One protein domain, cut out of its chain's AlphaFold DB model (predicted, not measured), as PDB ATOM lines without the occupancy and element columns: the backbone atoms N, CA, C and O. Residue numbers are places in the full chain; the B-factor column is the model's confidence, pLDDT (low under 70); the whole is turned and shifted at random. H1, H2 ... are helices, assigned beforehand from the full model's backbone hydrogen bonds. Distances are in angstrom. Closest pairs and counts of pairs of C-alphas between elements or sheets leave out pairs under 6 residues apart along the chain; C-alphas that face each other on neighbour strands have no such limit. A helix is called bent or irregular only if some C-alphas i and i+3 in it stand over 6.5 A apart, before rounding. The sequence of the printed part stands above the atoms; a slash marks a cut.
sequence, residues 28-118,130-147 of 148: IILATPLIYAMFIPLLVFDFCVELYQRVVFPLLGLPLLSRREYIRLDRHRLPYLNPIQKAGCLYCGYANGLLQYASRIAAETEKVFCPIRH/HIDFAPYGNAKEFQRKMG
ATOM      1  N   ILE A  28      14.294  17.861  52.954       72.69
ATOM      2  CA  ILE A  28      14.877  17.403  51.690       72.69
ATOM      3  C   ILE A  28      14.957  15.877  51.682       72.69
ATOM      4  O   ILE A  28      14.573  15.266  50.691       72.69
ATOM      5  N   ILE A  29      15.393  15.251  52.779       75.88
ATOM      6  CA  ILE A  29      15.456  13.786  52.895       75.88
ATOM      7  C   ILE A  29      14.062  13.167  52.733       75.88
ATOM      8  O   ILE A  29      13.924  12.185  52.010       75.88
ATOM      9  N   LEU A  30      13.021  13.775  53.314       81.75
ATOM     10  CA  LEU A  30      11.637  13.314  53.167       81.75
ATOM     11  C   LEU A  30      11.080  13.517  51.746       81.75
ATOM     12  O   LEU A  30      10.323  12.685  51.255       81.75
ATOM     13  N   ALA A  31      11.456  14.606  51.071       82.38
ATOM     14  CA  ALA A  31      11.027  14.899  49.702       82.38
ATOM     15  C   ALA A  31      11.808  14.101  48.642       82.38
ATOM     16  O   ALA A  31      11.312  13.881  47.537       82.38
ATOM     17  N   THR A  32      13.022  13.654  48.968       81.44
ATOM     18  CA  THR A  32      13.940  12.962  48.049       81.44
ATOM     19  C   THR A  32      13.311  11.722  47.388       81.44
ATOM     20  O   THR A  32      13.422  11.607  46.167       81.44
ATOM     21  N   PRO A  33      12.596  10.831  48.106       84.12
ATOM     22  CA  PRO A  33      11.892   9.707  47.489       84.12
ATOM     23  C   PRO A  33      10.854  10.133  46.446       84.12
ATOM     24  O   PRO A  33      10.807   9.551  45.368       84.12
ATOM     25  N   LEU A  34      10.059  11.174  46.724       87.19
ATOM     26  CA  LEU A  34       9.057  11.679  45.777       87.19
ATOM     27  C   LEU A  34       9.716  12.315  44.548       87.19
ATOM     28  O   LEU A  34       9.247  12.131  43.427       87.19
ATOM     29  N   ILE A  35      10.827  13.032  44.741       84.12
ATOM     30  CA  ILE A  35      11.603  13.607  43.635       84.12
ATOM     31  C   ILE A  35      12.161  12.491  42.746       84.12
ATOM     32  O   ILE A  35      12.047  12.569  41.527       84.12
ATOM     33  N   TYR A  36      12.717  11.427  43.327       83.62
ATOM     34  CA  TYR A  36      13.219  10.302  42.539       83.62
ATOM     35  C   TYR A  36      12.109   9.447  41.923       83.62
ATOM     36  O   TYR A  36      12.323   8.881  40.852       83.62
ATOM     37  N   ALA A  37      10.906   9.407  42.503       89.25
ATOM     38  CA  ALA A  37       9.754   8.761  41.876       89.25
ATOM     39  C   ALA A  37       9.408   9.393  40.513       89.25
ATOM     40  O   ALA A  37       9.000   8.679  39.599       89.25
ATOM     41  N   MET A  38       9.662  10.698  40.333       91.88
ATOM     42  CA  MET A  38       9.490  11.393  39.047       91.88
ATOM     43  C   MET A  38      10.490  10.969  37.966       91.88
ATOM     44  O   MET A  38      10.308  11.303  36.795       91.88
ATOM     45  N   PHE A  39      11.519  10.191  38.304       90.38
ATOM     46  CA  PHE A  39      12.438   9.659  37.305       90.38
ATOM     47  C   PHE A  39      11.729   8.717  36.322       90.38
ATOM     48  O   PHE A  39      11.966   8.798  35.121       90.38
ATOM     49  N   ILE A  40      10.800   7.888  36.809       92.56
ATOM     50  CA  ILE A  40      10.028   6.957  35.974       92.56
ATOM     51  C   ILE A  40       9.190   7.698  34.915       92.56
ATOM     52  O   ILE A  40       9.387   7.426  33.729       92.56
ATOM     53  N   PRO A  41       8.298   8.651  35.265       95.00
ATOM     54  CA  PRO A  41       7.523   9.373  34.259       95.00
ATOM     55  C   PRO A  41       8.407  10.192  33.315       95.00
ATOM     56  O   PRO A  41       8.077  10.293  32.138       95.00
ATOM     57  N   LEU A  42       9.551  10.721  33.772       95.38
ATOM     58  CA  LEU A  42      10.502  11.399  32.886       95.38
ATOM     59  C   LEU A  42      11.124  10.450  31.855       95.38
ATOM     60  O   LEU A  42      11.307  10.855  30.714       95.38
ATOM     61  N   LEU A  43      11.431   9.202  32.212       94.94
ATOM     62  CA  LEU A  43      11.950   8.218  31.256       94.94
ATOM     63  C   LEU A  43      10.889   7.777  30.244       94.94
ATOM     64  O   LEU A  43      11.189   7.662  29.058       94.94
ATOM     65  N   VAL A  44       9.647   7.569  30.690       97.38
ATOM     66  CA  VAL A  44       8.527   7.273  29.781       97.38
ATOM     67  C   VAL A  44       8.309   8.443  28.823       97.38
ATOM     68  O   VAL A  44       8.189   8.245  27.617       97.38
ATOM     69  N   PHE A  45       8.321   9.670  29.345       97.62
ATOM     70  CA  PHE A  45       8.212  10.876  28.534       97.62
ATOM     71  C   PHE A  45       9.374  11.013  27.540       97.62
ATOM     72  O   PHE A  45       9.121  11.298  26.374       97.62
ATOM     73  N   ASP A  46      10.618  10.750  27.956       96.75
ATOM     74  CA  ASP A  46      11.793  10.736  27.071       96.75
ATOM     75  C   ASP A  46      11.609   9.768  25.902       96.75
ATOM     76  O   ASP A  46      11.795  10.144  24.747       96.75
ATOM     77  N   PHE A  47      11.164   8.543  26.189       97.44
ATOM     78  CA  PHE A  47      10.885   7.552  25.155       97.44
ATOM     79  C   PHE A  47       9.809   8.034  24.174       97.44
ATOM     80  O   PHE A  47      10.004   7.961  22.960       97.44
ATOM     81  N   CYS A  48       8.697   8.570  24.682       97.81
ATOM     82  CA  CYS A  48       7.616   9.093  23.850       97.81
ATOM     83  C   CYS A  48       8.073  10.265  22.970       97.81
ATOM     84  O   CYS A  48       7.744  10.303  21.787       97.81
ATOM     85  N   VAL A  49       8.838  11.207  23.528       97.06
ATOM     86  CA  VAL A  49       9.357  12.380  22.809       97.06
ATOM     87  C   VAL A  49      10.340  11.961  21.716       97.06
ATOM     88  O   VAL A  49      10.268  12.465  20.594       97.06
ATOM     89  N   GLU A  50      11.221  11.007  22.009       96.56
ATOM     90  CA  GLU A  50      12.190  10.504  21.037       96.56
ATOM     91  C   GLU A  50      11.500   9.733  19.902       96.56
ATOM     92  O   GLU A  50      11.827   9.935  18.732       96.56
ATOM     93  N   LEU A  51      10.508   8.893  20.225       97.19
ATOM     94  CA  LEU A  51       9.692   8.201  19.228       97.19
ATOM     95  C   LEU A  51       8.925   9.201  18.356       97.19
ATOM     96  O   LEU A  51       8.951   9.095  17.130       97.19
ATOM     97  N   TYR A  52       8.290  10.195  18.981       96.38
ATOM     98  CA  TYR A  52       7.572  11.260  18.291       96.38
ATOM     99  C   TYR A  52       8.469  11.981  17.284       96.38
ATOM    100  O   TYR A  52       8.121  12.046  16.108       96.38
ATOM    101  N   GLN A  53       9.643  12.461  17.709       96.31
ATOM    102  CA  GLN A  53      10.564  13.154  16.811       96.31
ATOM    103  C   GLN A  53      10.996  12.241  15.657       96.31
ATOM    104  O   GLN A  53      10.924  12.640  14.499       96.31
ATOM    105  N   ARG A  54      11.411  11.002  15.947       96.25
ATOM    106  CA  ARG A  54      11.924  10.075  14.924       96.25
ATOM    107  C   ARG A  54      10.888   9.666  13.887       96.25
ATOM    108  O   ARG A  54      11.271   9.378  12.760       96.25
ATOM    109  N   VAL A  55       9.612   9.615  14.256       96.81
ATOM    110  CA  VAL A  55       8.533   9.255  13.332       96.81
ATOM    111  C   VAL A  55       8.008  10.494  12.613       96.81
ATOM    112  O   VAL A  55       7.920  10.503  11.391       96.81
ATOM    113  N   VAL A  56       7.683  11.557  13.346       95.25
ATOM    114  CA  VAL A  56       6.960  12.711  12.799       95.25
ATOM    115  C   VAL A  56       7.878  13.673  12.053       95.25
ATOM    116  O   VAL A  56       7.475  14.206  11.024       95.25
ATOM    117  N   PHE A  57       9.115  13.896  12.506       95.75
ATOM    118  CA  PHE A  57       9.976  14.897  11.866       95.75
ATOM    119  C   PHE A  57      10.366  14.501  10.439       95.75
ATOM    120  O   PHE A  57      10.210  15.342   9.557       95.75
ATOM    121  N   PRO A  58      10.760  13.244  10.151       94.69
ATOM    122  CA  PRO A  58      10.990  12.820   8.773       94.69
ATOM    123  C   PRO A  58       9.737  12.917   7.896       94.69
ATOM    124  O   PRO A  58       9.844  13.319   6.742       94.69
ATOM    125  N   LEU A  59       8.550  12.613   8.442       94.75
ATOM    126  CA  LEU A  59       7.280  12.753   7.716       94.75
ATOM    127  C   LEU A  59       6.965  14.213   7.358       94.75
ATOM    128  O   LEU A  59       6.380  14.472   6.312       94.75
ATOM    129  N   LEU A  60       7.363  15.159   8.212       91.25
ATOM    130  CA  LEU A  60       7.191  16.599   7.995       91.25
ATOM    131  C   LEU A  60       8.389  17.262   7.287       91.25
ATOM    132  O   LEU A  60       8.381  18.476   7.103       91.25
ATOM    133  N   GLY A  61       9.430  16.507   6.915       91.88
ATOM    134  CA  GLY A  61      10.655  17.055   6.320       91.88
ATOM    135  C   GLY A  61      11.500  17.915   7.274       91.88
ATOM    136  O   GLY A  61      12.314  18.718   6.821       91.88
ATOM    137  N   LEU A  62      11.313  17.769   8.588       92.62
ATOM    138  CA  LEU A  62      12.062  18.490   9.618       92.62
ATOM    139  C   LEU A  62      13.375  17.765   9.977       92.62
ATOM    140  O   LEU A  62      13.411  16.531  10.031       92.62
ATOM    141  N   PRO A  63      14.457  18.503  10.291       93.44
ATOM    142  CA  PRO A  63      15.700  17.903  10.762       93.44
ATOM    143  C   PRO A  63      15.562  17.386  12.202       93.44
ATOM    144  O   PRO A  63      15.007  18.064  13.066       93.44
ATOM    145  N   LEU A  64      16.120  16.206  12.483       93.81
ATOM    146  CA  LEU A  64      16.170  15.645  13.838       93.81
ATOM    147  C   LEU A  64      17.028  16.528  14.756       93.81
ATOM    148  O   LEU A  64      18.155  16.886  14.403       93.81
ATOM    149  N   LEU A  65      16.529  16.844  15.954       94.69
ATOM    150  CA  LEU A  65      17.283  17.628  16.930       94.69
ATOM    151  C   LEU A  65      18.245  16.731  17.711       94.69
ATOM    152  O   LEU A  65      17.903  15.632  18.154       94.69
ATOM    153  N   SER A  66      19.466  17.223  17.915       94.50
ATOM    154  CA  SER A  66      20.496  16.499  18.653       94.50
ATOM    155  C   SER A  66      20.252  16.584  20.156       94.50
ATOM    156  O   SER A  66      20.459  17.621  20.785       94.50
ATOM    157  N   ARG A  67      19.908  15.454  20.778       93.38
ATOM    158  CA  ARG A  67      19.732  15.340  22.236       93.38
ATOM    159  C   ARG A  67      20.939  15.841  23.046       93.38
ATOM    160  O   ARG A  67      20.777  16.381  24.141       93.38
ATOM    161  N   ARG A  68      22.155  15.677  22.512       92.69
ATOM    162  CA  ARG A  68      23.419  16.057  23.177       92.69
ATOM    163  C   ARG A  68      23.563  17.568  23.381       92.69
ATOM    164  O   ARG A  68      24.339  17.987  24.236       92.69
ATOM    165  N   GLU A  69      22.836  18.375  22.612       93.50
ATOM    166  CA  GLU A  69      22.843  19.836  22.749       93.50
ATOM    167  C   GLU A  69      22.038  20.309  23.966       93.50
ATOM    168  O   GLU A  69      22.328  21.372  24.510       93.50
ATOM    169  N   TYR A  70      21.083  19.498  24.432       93.44
ATOM    170  CA  TYR A  70      20.155  19.858  25.507       93.44
ATOM    171  C   TYR A  70      20.519  19.203  26.840       93.44
ATOM    172  O   TYR A  70      20.452  19.838  27.891       93.44
ATOM    173  N   ILE A  71      20.927  17.931  26.822       93.00
ATOM    174  CA  ILE A  71      21.228  17.185  28.048       93.00
ATOM    175  C   ILE A  71      22.740  17.137  28.265       93.00
ATOM    176  O   ILE A  71      23.455  16.384  27.603       93.00
ATOM    177  N   ARG A  72      23.228  17.911  29.244       89.62
ATOM    178  CA  ARG A  72      24.634  17.917  29.669       89.62
ATOM    179  C   ARG A  72      24.766  17.494  31.127       89.62
ATOM    180  O   ARG A  72      24.244  18.142  32.027       89.62
ATOM    181  N   LEU A  73      25.497  16.404  31.346       88.31
ATOM    182  CA  LEU A  73      25.732  15.807  32.660       88.31
ATOM    183  C   LEU A  73      27.232  15.850  32.974       88.31
ATOM    184  O   LEU A  73      27.917  14.839  32.920       88.31
ATOM    185  N   ASP A  74      27.773  17.026  33.266       86.56
ATOM    186  CA  ASP A  74      29.202  17.275  33.525       86.56
ATOM    187  C   ASP A  74      29.523  17.482  35.013       86.56
ATOM    188  O   ASP A  74      30.591  17.098  35.491       86.56
ATOM    189  N   ARG A  75      28.559  18.007  35.772       83.94
ATOM    190  CA  ARG A  75      28.693  18.367  37.195       83.94
ATOM    191  C   ARG A  75      28.982  17.197  38.144       83.94
ATOM    192  O   ARG A  75      29.438  17.422  39.259       83.94
ATOM    193  N   HIS A  76      28.786  15.949  37.717       81.25
ATOM    194  CA  HIS A  76      29.151  14.768  38.512       81.25
ATOM    195  C   HIS A  76      30.671  14.659  38.759       81.25
ATOM    196  O   HIS A  76      31.094  14.024  39.728       81.25
ATOM    197  N   ARG A  77      31.491  15.309  37.915       82.38
ATOM    198  CA  ARG A  77      32.958  15.349  38.034       82.38
ATOM    199  C   ARG A  77      33.463  16.338  39.087       82.38
ATOM    200  O   ARG A  77      34.654  16.347  39.375       82.38
ATOM    201  N   LEU A  78      32.589  17.169  39.661       85.94
ATOM    202  CA  LEU A  78      32.991  18.161  40.656       85.94
ATOM    203  C   LEU A  78      33.442  17.451  41.950       85.94
ATOM    204  O   LEU A  78      32.662  16.683  42.529       85.94
ATOM    205  N   PRO A  79      34.690  17.668  42.412       81.44
ATOM    206  CA  PRO A  79      35.269  16.913  43.527       81.44
ATOM    207  C   PRO A  79      34.679  17.303  44.886       81.44
ATOM    208  O   PRO A  79      34.676  16.493  45.804       81.44
ATOM    209  N   TYR A  80      34.127  18.512  45.004       80.38
ATOM    210  CA  TYR A  80      33.586  19.059  46.251       80.38
ATOM    211  C   TYR A  80      32.111  18.695  46.513       80.38
ATOM    212  O   TYR A  80      31.560  19.101  47.534       80.38
ATOM    213  N   LEU A  81      31.450  17.949  45.614       81.50
ATOM    214  CA  LEU A  81      30.076  17.473  45.826       81.50
ATOM    215  C   LEU A  81      30.061  16.104  46.520       81.50
ATOM    216  O   LEU A  81      30.723  15.162  46.082       81.50
ATOM    217  N   ASN A  82      29.212  15.961  47.539       82.56
ATOM    218  CA  ASN A  82      28.902  14.666  48.153       82.56
ATOM    219  C   ASN A  82      28.164  13.752  47.138       82.56
ATOM    220  O   ASN A  82      27.377  14.270  46.341       82.56
ATOM    221  N   PRO A  83      28.351  12.416  47.152       79.75
ATOM    222  CA  PRO A  83      27.569  11.467  46.347       79.75
ATOM    223  C   PRO A  83      26.057  11.743  46.256       79.75
ATOM    224  O   PRO A  83      25.498  11.697  45.161       79.75
ATOM    225  N   ILE A  84      25.399  12.111  47.362       77.31
ATOM    226  CA  ILE A  84      23.957  12.428  47.371       77.31
ATOM    227  C   ILE A  84      23.666  13.683  46.532       77.31
ATOM    228  O   ILE A  84      22.722  13.718  45.742       77.31
ATOM    229  N   GLN A  85      24.513  14.705  46.653       80.06
ATOM    230  CA  GLN A  85      24.402  15.934  45.865       80.06
ATOM    231  C   GLN A  85      24.712  15.674  44.385       80.06
ATOM    232  O   GLN A  85      24.082  16.274  43.516       80.06
ATOM    233  N   LYS A  86      25.635  14.753  44.080       83.31
ATOM    234  CA  LYS A  86      25.910  14.316  42.704       83.31
ATOM    235  C   LYS A  86      24.700  13.620  42.084       83.31
ATOM    236  O   LYS A  86      24.365  13.936  40.946       83.31
ATOM    237  N   ALA A  87      24.019  12.744  42.827       81.81
ATOM    238  CA  ALA A  87      22.798  12.081  42.368       81.81
ATOM    239  C   ALA A  87      21.668  13.088  42.094       81.81
ATOM    240  O   ALA A  87      21.087  13.086  41.008       81.81
ATOM    241  N   GLY A  88      21.430  14.029  43.014       83.81
ATOM    242  CA  GLY A  88      20.459  15.107  42.800       83.81
ATOM    243  C   GLY A  88      20.824  16.003  41.612       83.81
ATOM    244  O   GLY A  88      19.967  16.377  40.814       83.81
ATOM    245  N   CYS A  89      22.113  16.300  41.430       86.56
ATOM    246  CA  CYS A  89      22.586  17.074  40.287       86.56
ATOM    247  C   CYS A  89      22.402  16.332  38.955       86.56
ATOM    248  O   CYS A  89      22.067  16.966  37.953       86.56
ATOM    249  N   LEU A  90      22.609  15.012  38.932       88.38
ATOM    250  CA  LEU A  90      22.358  14.165  37.767       88.38
ATOM    251  C   LEU A  90      20.872  14.197  37.397       88.38
ATOM    252  O   LEU A  90      20.539  14.457  36.243       88.38
ATOM    253  N   TYR A  91      19.998  14.017  38.392       88.88
ATOM    254  CA  TYR A  91      18.549  14.091  38.223       88.88
ATOM    255  C   TYR A  91      18.119  15.444  37.648       88.88
ATOM    256  O   TYR A  91      17.514  15.502  36.581       88.88
ATOM    257  N   CYS A  92      18.482  16.547  38.310       88.56
ATOM    258  CA  CYS A  92      18.083  17.884  37.880       88.56
ATOM    259  C   CYS A  92      18.673  18.254  36.512       88.56
ATOM    260  O   CYS A  92      17.997  18.907  35.717       88.56
ATOM    261  N   GLY A  93      19.917  17.860  36.225       90.81
ATOM    262  CA  GLY A  93      20.544  18.092  34.921       90.81
ATOM    263  C   GLY A  93      19.821  17.349  33.800       90.81
ATOM    264  O   GLY A  93      19.550  17.927  32.749       90.81
ATOM    265  N   TYR A  94      19.445  16.096  34.053       93.69
ATOM    266  CA  TYR A  94      18.693  15.284  33.108       93.69
ATOM    267  C   TYR A  94      17.272  15.818  32.892       93.69
ATOM    268  O   TYR A  94      16.892  16.082  31.756       93.69
ATOM    269  N   ALA A  95      16.512  16.032  33.969       94.12
ATOM    270  CA  ALA A  95      15.114  16.454  33.908       94.12
ATOM    271  C   ALA A  95      14.948  17.802  33.190       94.12
ATOM    272  O   ALA A  95      14.141  17.920  32.271       94.12
ATOM    273  N   ASN A  96      15.745  18.811  33.558       94.56
ATOM    274  CA  ASN A  96      15.658  20.126  32.920       94.56
ATOM    275  C   ASN A  96      16.105  20.080  31.454       94.56
ATOM    276  O   ASN A  96      15.453  20.682  30.603       94.56
ATOM    277  N   GLY A  97      17.184  19.348  31.149       95.06
ATOM    278  CA  GLY A  97      17.647  19.184  29.770       95.06
ATOM    279  C   GLY A  97      16.611  18.473  28.896       95.06
ATOM    280  O   GLY A  97      16.344  18.909  27.779       95.06
ATOM    281  N   LEU A  98      15.970  17.424  29.421       96.62
ATOM    282  CA  LEU A  98      14.906  16.695  28.733       96.62
ATOM    283  C   LEU A  98      13.688  17.583  28.452       96.62
ATOM    284  O   LEU A  98      13.173  17.588  27.339       96.62
ATOM    285  N   LEU A  99      13.235  18.360  29.437       95.81
ATOM    286  CA  LEU A  99      12.096  19.263  29.255       95.81
ATOM    287  C   LEU A  99      12.404  20.375  28.245       95.81
ATOM    288  O   LEU A  99      11.543  20.733  27.444       95.81
ATOM    289  N   GLN A 100      13.638  20.886  28.233       95.25
ATOM    290  CA  GLN A 100      14.073  21.858  27.231       95.25
ATOM    291  C   GLN A 100      14.114  21.245  25.824       95.25
ATOM    292  O   GLN A 100      13.643  21.871  24.875       95.25
ATOM    293  N   TYR A 101      14.627  20.018  25.694       96.31
ATOM    294  CA  TYR A 101      14.626  19.255  24.444       96.31
ATOM    295  C   TYR A 101      13.202  19.035  23.920       96.31
ATOM    296  O   TYR A 101      12.899  19.387  22.782       96.31
ATOM    297  N   ALA A 102      12.296  18.553  24.772       96.38
ATOM    298  CA  ALA A 102      10.899  18.332  24.410       96.38
ATOM    299  C   ALA A 102      10.178  19.636  24.031       96.38
ATOM    300  O   ALA A 102       9.444  19.680  23.045       96.38
ATOM    301  N   SER A 103      10.422  20.727  24.766       94.62
ATOM    302  CA  SER A 103       9.876  22.045  24.429       94.62
ATOM    303  C   SER A 103      10.387  22.541  23.076       94.62
ATOM    304  O   SER A 103       9.618  23.119  22.310       94.62
ATOM    305  N   ARG A 104      11.658  22.283  22.745       95.06
ATOM    306  CA  ARG A 104      12.216  22.625  21.434       95.06
ATOM    307  C   ARG A 104      11.580  21.812  20.309       95.06
ATOM    308  O   ARG A 104      11.284  22.392  19.267       95.06
ATOM    309  N   ILE A 105      11.379  20.514  20.522       95.19
ATOM    310  CA  ILE A 105      10.678  19.631  19.583       95.19
ATOM    311  C   ILE A 105       9.284  20.192  19.294       95.19
ATOM    312  O   ILE A 105       8.949  20.434  18.140       95.19
ATOM    313  N   ALA A 106       8.516  20.497  20.343       93.62
ATOM    314  CA  ALA A 106       7.191  21.092  20.202       93.62
ATOM    315  C   ALA A 106       7.230  22.450  19.477       93.62
ATOM    316  O   ALA A 106       6.347  22.734  18.676       93.62
ATOM    317  N   ALA A 107       8.268  23.263  19.700       91.94
ATOM    318  CA  ALA A 107       8.449  24.539  19.012       91.94
ATOM    319  C   ALA A 107       8.710  24.390  17.500       91.94
ATOM    320  O   ALA A 107       8.261  25.232  16.724       91.94
ATOM    321  N   GLU A 108       9.429  23.350  17.063       92.31
ATOM    322  CA  GLU A 108       9.573  23.048  15.629       92.31
ATOM    323  C   GLU A 108       8.264  22.540  15.027       92.31
ATOM    324  O   GLU A 108       7.876  22.978  13.947       92.31
ATOM    325  N   THR A 109       7.524  21.706  15.757       92.38
ATOM    326  CA  THR A 109       6.181  21.290  15.343       92.38
ATOM    327  C   THR A 109       5.238  22.488  15.203       92.38
ATOM    328  O   THR A 109       4.523  22.606  14.212       92.38
ATOM    329  N   GLU A 110       5.248  23.416  16.162       91.75
ATOM    330  CA  GLU A 110       4.374  24.592  16.154       91.75
ATOM    331  C   GLU A 110       4.605  25.479  14.921       91.75
ATOM    332  O   GLU A 110       3.644  25.987  14.348       91.75
ATOM    333  N   LYS A 111       5.855  25.601  14.452       89.06
ATOM    334  CA  LYS A 111       6.182  26.337  13.218       89.06
ATOM    335  C   LYS A 111       5.493  25.770  11.981       89.06
ATOM    336  O   LYS A 111       5.150  26.540  11.091       89.06
ATOM    337  N   VAL A 112       5.315  24.449  11.927       88.56
ATOM    338  CA  VAL A 112       4.662  23.765  10.803       88.56
ATOM    339  C   VAL A 112       3.142  23.900  10.883       88.56
ATOM    340  O   VAL A 112       2.492  24.104   9.864       88.56
ATOM    341  N   PHE A 113       2.565  23.801  12.083       86.56
ATOM    342  CA  PHE A 113       1.110  23.809  12.251       86.56
ATOM    343  C   PHE A 113       0.502  25.214  12.308       86.56
ATOM    344  O   PHE A 113      -0.535  25.458  11.694       86.56
ATOM    345  N   CYS A 114       1.081  26.121  13.097       86.12
ATOM    346  CA  CYS A 114       0.481  27.425  13.364       86.12
ATOM    347  C   CYS A 114       1.528  28.461  13.812       86.12
ATOM    348  O   CYS A 114       1.697  28.694  15.011       86.12
ATOM    349  N   PRO A 115       2.208  29.148  12.877       86.88
ATOM    350  CA  PRO A 115       3.149  30.215  13.206       86.88
ATOM    351  C   PRO A 115       2.434  31.531  13.578       86.88
ATOM    352  O   PRO A 115       2.704  32.573  12.977       86.88
ATOM    353  N   ILE A 116       1.517  31.512  14.555       90.00
ATOM    354  CA  ILE A 116       0.824  32.696  15.100       90.00
ATOM    355  C   ILE A 116       1.178  32.863  16.578       90.00
ATOM    356  O   ILE A 116       1.091  31.927  17.366       90.00
ATOM    357  N   ARG A 117       1.550  34.080  16.976       89.06
ATOM    358  CA  ARG A 117       1.829  34.419  18.376       89.06
ATOM    359  C   ARG A 117       0.556  34.347  19.209       89.06
ATOM    360  O   ARG A 117      -0.518  34.744  18.758       89.06
ATOM    361  N   HIS A 118       0.694  33.960  20.472       87.31
ATOM    362  CA  HIS A 118      -0.387  34.147  21.436       87.31
ATOM    363  C   HIS A 118      -0.740  35.630  21.602       87.31
ATOM    364  O   HIS A 118       0.088  36.520  21.387       87.31
ATOM    365  N   HIS A 130       8.558  32.399  19.409       83.81
ATOM    366  CA  HIS A 130       7.450  33.191  18.853       83.81
ATOM    367  C   HIS A 130       7.903  34.496  18.173       83.81
ATOM    368  O   HIS A 130       7.087  35.186  17.562       83.81
ATOM    369  N   ILE A 131       9.193  34.849  18.238       81.19
ATOM    370  CA  ILE A 131       9.746  36.057  17.596       81.19
ATOM    371  C   ILE A 131       9.475  36.055  16.084       81.19
ATOM    372  O   ILE A 131       9.134  37.096  15.527       81.19
ATOM    373  N   ASP A 132       9.507  34.895  15.432       81.62
ATOM    374  CA  ASP A 132       9.315  34.797  13.980       81.62
ATOM    375  C   ASP A 132       7.862  34.518  13.568       81.62
ATOM    376  O   ASP A 132       7.583  34.298  12.390       81.62
ATOM    377  N   PHE A 133       6.916  34.514  14.509       89.19
ATOM    378  CA  PHE A 133       5.513  34.170  14.247       89.19
ATOM    379  C   PHE A 133       4.697  35.407  13.851       89.19
ATOM    380  O   PHE A 133       5.026  36.529  14.246       89.19
ATOM    381  N   ALA A 134       3.619  35.197  13.092       88.88
ATOM    382  CA  ALA A 134       2.643  36.228  12.759       88.88
ATOM    383  C   ALA A 134       2.006  36.799  14.043       88.88
ATOM    384  O   ALA A 134       1.704  36.036  14.964       88.88
ATOM    385  N   PRO A 135       1.775  38.118  14.145       89.69
ATOM    386  CA  PRO A 135       1.055  38.709  15.262       89.69
ATOM    387  C   PRO A 135      -0.339  38.101  15.427       89.69
ATOM    388  O   PRO A 135      -1.008  37.767  14.446       89.69
ATOM    389  N   TYR A 136      -0.790  38.009  16.677       89.69
ATOM    390  CA  TYR A 136      -2.135  37.546  16.999       89.69
ATOM    391  C   TYR A 136      -3.198  38.333  16.212       89.69
ATOM    392  O   TYR A 136      -3.169  39.564  16.183       89.69
ATOM    393  N   GLY A 137      -4.127  37.621  15.570       88.44
ATOM    394  CA  GLY A 137      -5.214  38.211  14.778       88.44
ATOM    395  C   GLY A 137      -4.833  38.687  13.367       88.44
ATOM    396  O   GLY A 137      -5.711  39.136  12.633       88.44
ATOM    397  N   ASN A 138      -3.567  38.576  12.942       90.12
ATOM    398  CA  ASN A 138      -3.145  38.987  11.599       90.12
ATOM    399  C   ASN A 138      -3.240  37.834  10.582       90.12
ATOM    400  O   ASN A 138      -2.247  37.173  10.267       90.12
ATOM    401  N   ALA A 139      -4.441  37.619  10.034       90.50
ATOM    402  CA  ALA A 139      -4.707  36.553   9.062       90.50
ATOM    403  C   ALA A 139      -3.845  36.655   7.789       90.50
ATOM    404  O   ALA A 139      -3.360  35.640   7.298       90.50
ATOM    405  N   LYS A 140      -3.597  37.873   7.285       90.94
ATOM    406  CA  LYS A 140      -2.792  38.091   6.069       90.94
ATOM    407  C   LYS A 140      -1.345  37.647   6.261       90.94
ATOM    408  O   LYS A 140      -0.752  37.029   5.383       90.94
ATOM    409  N   GLU A 141      -0.757  37.973   7.409       89.06
ATOM    410  CA  GLU A 141       0.622  37.589   7.699       89.06
ATOM    411  C   GLU A 141       0.764  36.090   7.971       89.06
ATOM    412  O   GLU A 141       1.768  35.497   7.574       89.06
ATOM    413  N   PHE A 142      -0.244  35.479   8.594       89.50
ATOM    414  CA  PHE A 142      -0.317  34.032   8.763       89.50
ATOM    415  C   PHE A 142      -0.358  33.303   7.415       89.50
ATOM    416  O   PHE A 142       0.495  32.457   7.164       89.50
ATOM    417  N   GLN A 143      -1.282  33.688   6.528       90.44
ATOM    418  CA  GLN A 143      -1.406  33.140   5.173       90.44
ATOM    419  C   GLN A 143      -0.085  33.250   4.402       90.44
ATOM    420  O   GLN A 143       0.452  32.249   3.935       90.44
ATOM    421  N   ARG A 144       0.540  34.436   4.428       90.06
ATOM    422  CA  ARG A 144       1.865  34.665   3.831       90.06
ATOM    423  C   ARG A 144       2.945  33.721   4.373       90.06
ATOM    424  O   ARG A 144       3.792  33.283   3.605       90.06
ATOM    425  N   LYS A 145       2.966  33.446   5.683       86.38
ATOM    426  CA  LYS A 145       3.951  32.535   6.301       86.38
ATOM    427  C   LYS A 145       3.669  31.064   6.000       86.38
ATOM    428  O   LYS A 145       4.615  30.291   5.921       86.38
ATOM    429  N   MET A 146       2.401  30.704   5.831       86.19
ATOM    430  CA  MET A 146       1.961  29.356   5.468       86.19
ATOM    431  C   MET A 146       2.022  29.089   3.957       86.19
ATOM    432  O   MET A 146       1.953  27.935   3.548       86.19
ATOM    433  N   GLY A 147       2.162  30.129   3.131       83.56
ATOM    434  CA  GLY A 147       2.167  30.005   1.673       83.56
ATOM    435  C   GLY A 147       0.794  29.672   1.081       83.56
ATOM    436  O   GLY A 147       0.739  29.032   0.033       83.56
TER     437      GLY A 147
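What this domain is: This is residues 28 to 118 and 130 to 147 of the 148 residues of an uncharacterized protein of Nitrospiraceae bacterium (UniProt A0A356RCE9). What is the main picture? Two long helices, H2 and H3, run the same way side by side at a shallow tilt, and the chain returns from the end of H2 to the start of H3 through a long stretch, residues 60 to 82. H1 leads into H2 at one end of this rod, and a small head of H4 with residues 130 to 138 lies by the end of H3. What is it made of? The printed part has 109 residues with four named helices, H1, H2, H3 and H4 in that order, and no named strand; its class is all helix. How large and how dense is it? It is loose, with a radius of gyration of the C-alphas of 18.6 A, and spans 57 by 28 by 25 A.

Where its parts are: Where does the first helix lie? H1, residues 28 to 37, begins with C-alpha 28 at (14.877, 17.403, 51.690). It is irregular, but only just: C-alphas 30 and 33 are 6.7 A apart. Which are the long helices? H2, residues 39 to 59, measures 30.2 A from first to last C-alpha; it is neither bent nor irregular, but only just, with C-alphas 55 and 58 at 6.3 A. H3, residues 83 to 113, measures 44.9 A and ends with C-alpha 113 at (1.110, 23.809, 12.251). Where is the last helix? H4, residues 139 to 146, ends with C-alpha 146 at (1.961, 29.356, 5.468).

How they stand to each other: How does H1 stand to the long helices? H1 and H2 meet only through their link. H1 is close to H3 but not clearly touching it: their closest C-alphas, of Tyr 36 and Tyr 91, are 7.8 A apart, and they run the same way at a steep tilt of 44 degrees. How do H2 and H3 meet? They touch, H3 with residues 91 to 105 alone, and run the same way at a shallow tilt of 29 degrees; their closest C-alphas, of Val 49 and Ala 102, are 6.4 A apart. And H4? H3 and H4 are near each other, with 5 pairs of C-alphas within 10 A, and H4 is apart from H1 and H2. What do the backbones show? Every O i to N i+4 pair is within hydrogen-bond range in H4, against 4 of 6 in H1, 15 of 17 in H2 and 26 of 27 in H3.

The domain as a whole: How far does it reach? The two C-alphas farthest apart, of Asn 82 and Lys 140, are 57.7 A apart. Is it printed whole? Residues 119 to 129 are not printed; C-alphas 118 and 130 are 8.3 A apart across this cut, which falls in the link from H3 to H4. Which links are long or tight? H2 to H3 is a long link of 23 residues, and H1 to H2 is a tight link. How confident is the model? The mean pLDDT of the printed part is 89.8, and no printed residue is under 70.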